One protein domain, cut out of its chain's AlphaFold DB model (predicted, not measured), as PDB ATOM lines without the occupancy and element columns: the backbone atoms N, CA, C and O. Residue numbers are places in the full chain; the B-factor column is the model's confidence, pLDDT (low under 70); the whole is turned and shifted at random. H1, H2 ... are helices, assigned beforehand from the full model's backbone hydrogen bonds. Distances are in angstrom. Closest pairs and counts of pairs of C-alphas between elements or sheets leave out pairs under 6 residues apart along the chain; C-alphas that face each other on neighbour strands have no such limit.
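Overview. This is residues 410 to 452 of the 452 residues of the protein "ABC transmembrane type-1 domain-containing protein" of Fusarium oxysporum NRRL 32931 (UniProt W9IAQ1). One long helix, H2, makes most of the length, with a short helix, H1, set crosswise near its first turns; the far half of H2 and the tail after it, residues 438 to 452, stick out free. The printed part has 43 residues with two named helices, H1 then H2, and no named strand: all helix. It is loose, with a radius of gyration of the C-alphas of 13.1 A, and elongated, spanning 40 by 23 by 16 A.

Arrangement. Start at H2, residues 430 to 445, and look back to H1, residues 414 to 419. They are close but not clearly touching; their closest C-alphas, Ile 433 and Ile 418, are 7.3 A apart. Their lines are about perpendicular, at 81 degrees. In both helices every O i to N i+4 pair is within hydrogen-bond range.

Along the chain. Find C-alpha 430 at (39.594, 12.650, -11.253); from there H2 runs 23.1 A to C-alpha 445 at (56.018, 5.033, -25.558). H1 begins at C-alpha 414, (45.427, 20.875, -17.040), and runs 8.6 A.

Size, cuts and confidence. The farthest C-alphas, Glu 426 and Asp 452, are 40.9 A apart. The printed part has no cut, and the ten-residue link is short. Confidence is under 70 at residues 425 to 426 and 440 to 452.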
ATOM      1  N   CYS A 410      44.228  25.976 -24.021       87.31
ATOM      2  CA  CYS A 410      43.541  27.142 -23.495       87.31
ATOM      3  C   CYS A 410      44.167  27.569 -22.159       87.31
ATOM      4  O   CYS A 410      44.683  26.747 -21.397       87.31
ATOM      5  N   GLN A 411      44.099  28.868 -21.854       88.81
ATOM      6  CA  GLN A 411      44.471  29.358 -20.527       88.81
ATOM      7  C   GLN A 411      43.571  28.717 -19.469       88.81
ATOM      8  O   GLN A 411      42.350  28.773 -19.586       88.81
ATOM      9  N   GLY A 412      44.186  28.125 -18.449       90.31
ATOM     10  CA  GLY A 412      43.479  27.396 -17.406       90.31
ATOM     11  C   GLY A 412      44.340  26.292 -16.806       90.31
ATOM     12  O   GLY A 412      45.555  26.235 -17.013       90.31
ATOM     13  N   THR A 413      43.702  25.403 -16.056       90.50
ATOM     14  CA  THR A 413      44.356  24.222 -15.488       90.50
ATOM     15  C   THR A 413      44.466  23.087 -16.515       90.50
ATOM     16  O   THR A 413      43.772  23.055 -17.534       90.50
ATOM     17  N   ILE A 414      45.334  22.107 -16.236       87.62
ATOM     18  CA  ILE A 414      45.427  20.875 -17.040       87.62
ATOM     19  C   ILE A 414      44.078  20.143 -17.040       87.62
ATOM     20  O   ILE A 414      43.621  19.683 -18.083       87.62
ATOM     21  N   ARG A 415      43.413  20.093 -15.878       86.69
ATOM     22  CA  ARG A 415      42.092  19.479 -15.702       86.69
ATOM     23  C   ARG A 415      41.050  20.119 -16.618       86.69
ATOM     24  O   ARG A 415      40.338  19.403 -17.310       86.69
ATOM     25  N   GLU A 416      41.007  21.451 -16.650       87.31
ATOM     26  CA  GLU A 416      40.096  22.205 -17.517       87.31
ATOM     27  C   GLU A 416      40.345  21.887 -18.992       87.31
ATOM     28  O   GLU A 416      39.407  21.543 -19.701       87.31
ATOM     29  N   ASN A 417      41.604  21.891 -19.438       88.94
ATOM     30  CA  ASN A 417      41.946  21.567 -20.825       88.94
ATOM     31  C   ASN A 417      41.554  20.134 -21.218       88.94
ATOM     32  O   ASN A 417      41.014  19.934 -22.301       88.94
ATOM     33  N   ILE A 418      41.776  19.145 -20.344       87.19
ATOM     34  CA  ILE A 418      41.350  17.758 -20.599       87.19
ATOM     35  C   ILE A 418      39.818  17.662 -20.634       87.19
ATOM     36  O   ILE A 418      39.263  16.947 -21.466       87.19
ATOM     37  N   SER A 419      39.123  18.406 -19.768       86.06
ATOM     38  CA  SER A 419      37.659  18.386 -19.703       86.06
ATOM     39  C   SER A 419      36.969  18.964 -20.942       86.06
ATOM     40  O   SER A 419      35.847  18.563 -21.229       86.06
ATOM     41  N   LEU A 420      37.646  19.822 -21.721       85.56
ATOM     42  CA  LEU A 420      37.113  20.372 -22.980       85.56
ATOM     43  C   LEU A 420      36.813  19.298 -24.036       85.56
ATOM     44  O   LEU A 420      36.021  19.546 -24.940       85.56
ATOM     45  N   GLY A 421      37.438  18.120 -23.934       82.75
ATOM     46  CA  GLY A 421      37.174  16.989 -24.826       82.75
ATOM     47  C   GLY A 421      35.875  16.234 -24.523       82.75
ATOM     48  O   GLY A 421      35.537  15.313 -25.259       82.75
ATOM     49  N   PHE A 422      35.158  16.591 -23.453       81.25
ATOM     50  CA  PHE A 422      33.929  15.925 -23.030       81.25
ATOM     51  C   PHE A 422      32.748  16.893 -23.058       81.25
ATOM     52  O   PHE A 422      32.821  17.996 -22.525       81.25
ATOM     53  N   GLU A 423      31.626  16.451 -23.628       71.19
ATOM     54  CA  GLU A 423      30.423  17.283 -23.766       71.19
ATOM     55  C   GLU A 423      29.804  17.650 -22.400       71.19
ATOM     56  O   GLU A 423      29.305  18.757 -22.223       71.19
ATOM     57  N   ASN A 424      29.925  16.760 -21.403       71.75
ATOM     58  CA  ASN A 424      29.478  16.982 -20.023       71.75
ATOM     59  C   ASN A 424      30.648  16.896 -19.036       71.75
ATOM     60  O   ASN A 424      30.898  15.854 -18.424       71.75
ATOM     61  N   ALA A 425      31.344  18.018 -18.844       66.88
ATOM     62  CA  ALA A 425      32.484  18.104 -17.931       66.88
ATOM     63  C   ALA A 425      32.136  17.782 -16.460       66.88
ATOM     64  O   ALA A 425      33.007  17.356 -15.706       66.88
ATOM     65  N   GLU A 426      30.872  17.930 -16.048       69.19
ATOM     66  CA  GLU A 426      30.404  17.631 -14.681       69.19
ATOM     67  C   GLU A 426      30.440  16.134 -14.329       69.19
ATOM     68  O   GLU A 426      30.453  15.774 -13.154       69.19
ATOM     69  N   VAL A 427      30.486  15.255 -15.335       72.00
ATOM     70  CA  VAL A 427      30.513  13.791 -15.156       72.00
ATOM     71  C   VAL A 427      31.948  13.267 -14.972       72.00
ATOM     72  O   VAL A 427      32.150  12.108 -14.610       72.00
ATOM     73  N   LEU A 428      32.967  14.106 -15.188       78.12
ATOM     74  CA  LEU A 428      34.371  13.707 -15.091       78.12
ATOM     75  C   LEU A 428      34.821  13.554 -13.635       78.12
ATOM     76  O   LEU A 428      34.944  14.528 -12.891       78.12
ATOM     77  N   THR A 429      35.158  12.325 -13.255       83.25
ATOM     78  CA  THR A 429      35.893  12.040 -12.018       83.25
ATOM     79  C   THR A 429      37.399  12.170 -12.236       83.25
ATOM     80  O   THR A 429      37.912  11.957 -13.338       83.25
ATOM     81  N   ASP A 430      38.136  12.493 -11.172       84.25
ATOM     82  CA  ASP A 430      39.594  12.650 -11.253       84.25
ATOM     83  C   ASP A 430      40.290  11.345 -11.680       84.25
ATOM     84  O   ASP A 430      41.260  11.386 -12.435       84.25
ATOM     85  N   ASP A 431      39.735  10.186 -11.315       85.38
ATOM     86  CA  ASP A 431      40.230   8.877 -11.756       85.38
ATOM     87  C   ASP A 431      40.156   8.695 -13.279       85.38
ATOM     88  O   ASP A 431      41.072   8.131 -13.882       85.38
ATOM     89  N   MET A 432      39.099   9.197 -13.934       83.75
ATOM     90  CA  MET A 432      38.978   9.141 -15.397       83.75
ATOM     91  C   MET A 432      40.037  10.009 -16.076       83.75
ATOM     92  O   MET A 432      40.637   9.585 -17.066       83.75
ATOM     93  N   ILE A 433      40.306  11.190 -15.516       84.12
ATOM     94  CA  ILE A 433      41.331  12.111 -16.016       84.12
ATOM     95  C   ILE A 433      42.723  11.491 -15.846       84.12
ATOM     96  O   ILE A 433      43.507  11.467 -16.795       84.12
ATOM     97  N   ILE A 434      43.017  10.915 -14.678       85.69
ATOM     98  CA  ILE A 434      44.289  10.228 -14.411       85.69
ATOM     99  C   ILE A 434      44.468   9.035 -15.358       85.69
ATOM    100  O   ILE A 434      45.546   8.847 -15.922       85.69
ATOM    101  N   ASN A 435      43.416   8.248 -15.592       85.06
ATOM    102  CA  ASN A 435      43.468   7.118 -16.518       85.06
ATOM    103  C   ASN A 435      43.709   7.571 -17.970       85.06
ATOM    104  O   ASN A 435      44.514   6.965 -18.677       85.06
ATOM    105  N   ALA A 436      43.082   8.668 -18.409       82.31
ATOM    106  CA  ALA A 436      43.341   9.258 -19.723       82.31
ATOM    107  C   ALA A 436      44.809   9.703 -19.871       82.31
ATOM    108  O   ALA A 436      45.458   9.359 -20.862       82.31
ATOM    109  N   CYS A 437      45.362  10.377 -18.856       82.75
ATOM    110  CA  CYS A 437      46.778  10.752 -18.815       82.75
ATOM    111  C   CYS A 437      47.704   9.526 -18.867       82.75
ATOM    112  O   CYS A 437      48.673   9.514 -19.623       82.75
ATOM    113  N   ASN A 438      47.388   8.470 -18.113       82.50
ATOM    114  CA  ASN A 438      48.187   7.246 -18.101       82.50
ATOM    115  C   ASN A 438      48.160   6.535 -19.459       82.50
ATOM    116  O   ASN A 438      49.210   6.130 -19.955       82.50
ATOM    117  N   LYS A 439      46.993   6.430 -20.108       74.81
ATOM    118  CA  LYS A 439      46.881   5.844 -21.454       74.81
ATOM    119  C   LYS A 439      47.722   6.599 -22.485       74.81
ATOM    120  O   LYS A 439      48.376   5.957 -23.298       74.81
ATOM    121  N   LEU A 440      47.763   7.932 -22.425       64.25
ATOM    122  CA  LEU A 440      48.608   8.750 -23.305       64.25
ATOM    123  C   LEU A 440      50.102   8.427 -23.153       64.25
ATOM    124  O   LEU A 440      50.797   8.292 -24.159       64.25
ATOM    125  N   ILE A 441      50.581   8.239 -21.919       55.16
ATOM    126  CA  ILE A 441      51.982   7.878 -21.644       55.16
ATOM    127  C   ILE A 441      52.337   6.536 -22.307       55.16
ATOM    128  O   ILE A 441      53.384   6.421 -22.946       55.16
ATOM    129  N   TYR A 442      51.446   5.542 -22.235       45.44
ATOM    130  CA  TYR A 442      51.671   4.240 -22.870       45.44
ATOM    131  C   TYR A 442      51.638   4.302 -24.403       45.44
ATOM    132  O   TYR A 442      52.484   3.686 -25.050       45.44
ATOM    133  N   THR A 443      50.723   5.070 -24.999       50.59
ATOM    134  CA  THR A 443      50.603   5.187 -26.464       50.59
ATOM    135  C   THR A 443      51.791   5.924 -27.091       50.59
ATOM    136  O   THR A 443      52.267   5.528 -28.153       50.59
ATOM    137  N   VAL A 444      52.332   6.950 -26.423       47.16
ATOM    138  CA  VAL A 444      53.532   7.669 -26.895       47.16
ATOM    139  C   VAL A 444      54.793   6.805 -26.759       47.16
ATOM    140  O   VAL A 444      55.655   6.839 -27.634       47.16
ATOM    141  N   SER A 445      54.893   5.968 -25.719       38.31
ATOM    142  CA  SER A 445      56.018   5.033 -25.558       38.31
ATOM    143  C   SER A 445      56.024   3.863 -26.552       38.31
ATOM    144  O   SER A 445      57.081   3.266 -26.753       38.31
ATOM    145  N   LEU A 446      54.886   3.537 -27.176       37.81
ATOM    146  CA  LEU A 446      54.721   2.382 -28.070       37.81
ATOM    147  C   LEU A 446      54.748   2.717 -29.570       37.81
ATOM    148  O   LEU A 446      54.595   1.797 -30.364       37.81
ATOM    149  N   SER A 447      54.966   3.974 -29.976       36.34
ATOM    150  CA  SER A 447      55.167   4.338 -31.389       36.34
ATOM    151  C   SER A 447      56.666   4.390 -31.723       36.34
ATOM    152  O   SER A 447      57.325   5.386 -31.412       36.34
ATOM    153  N   PRO A 448      57.255   3.357 -32.362       38.53
ATOM    154  CA  PRO A 448      58.667   3.369 -32.746       38.53
ATOM    155  C   PRO A 448      58.929   4.331 -33.915       38.53
ATOM    156  O   PRO A 448      60.071   4.688 -34.161       38.53
ATOM    157  N   CYS A 449      57.882   4.785 -34.615       38.53
ATOM    158  CA  CYS A 449      57.990   5.646 -35.797       38.53
ATOM    159  C   CYS A 449      58.249   7.131 -35.496       38.53
ATOM    160  O   CYS A 449      58.407   7.902 -36.434       38.53
ATOM    161  N   LEU A 450      58.270   7.550 -34.227       37.09
ATOM    162  CA  LEU A 450      58.565   8.937 -33.829       37.09
ATOM    163  C   LEU A 450      59.992   9.120 -33.285       37.09
ATOM    164  O   LEU A 450      60.318  10.200 -32.796       37.09
ATOM    165  N   LYS A 451      60.827   8.071 -33.323       29.58
ATOM    166  CA  LYS A 451      62.193   8.088 -32.775       29.58
ATOM    167  C   LYS A 451      63.318   8.268 -33.800       29.58
ATOM    168  O   LYS A 451      64.457   8.362 -33.351       29.58
ATOM    169  N   ASP A 452      63.008   8.383 -35.089       30.14
ATOM    170  CA  ASP A 452      63.999   8.633 -36.148       30.14
ATOM    171  C   ASP A 452      63.793   9.990 -36.834       30.14
ATOM    172  O   ASP A 452      62.648  10.272 -37.266       30.14
TER     173      ASP A 452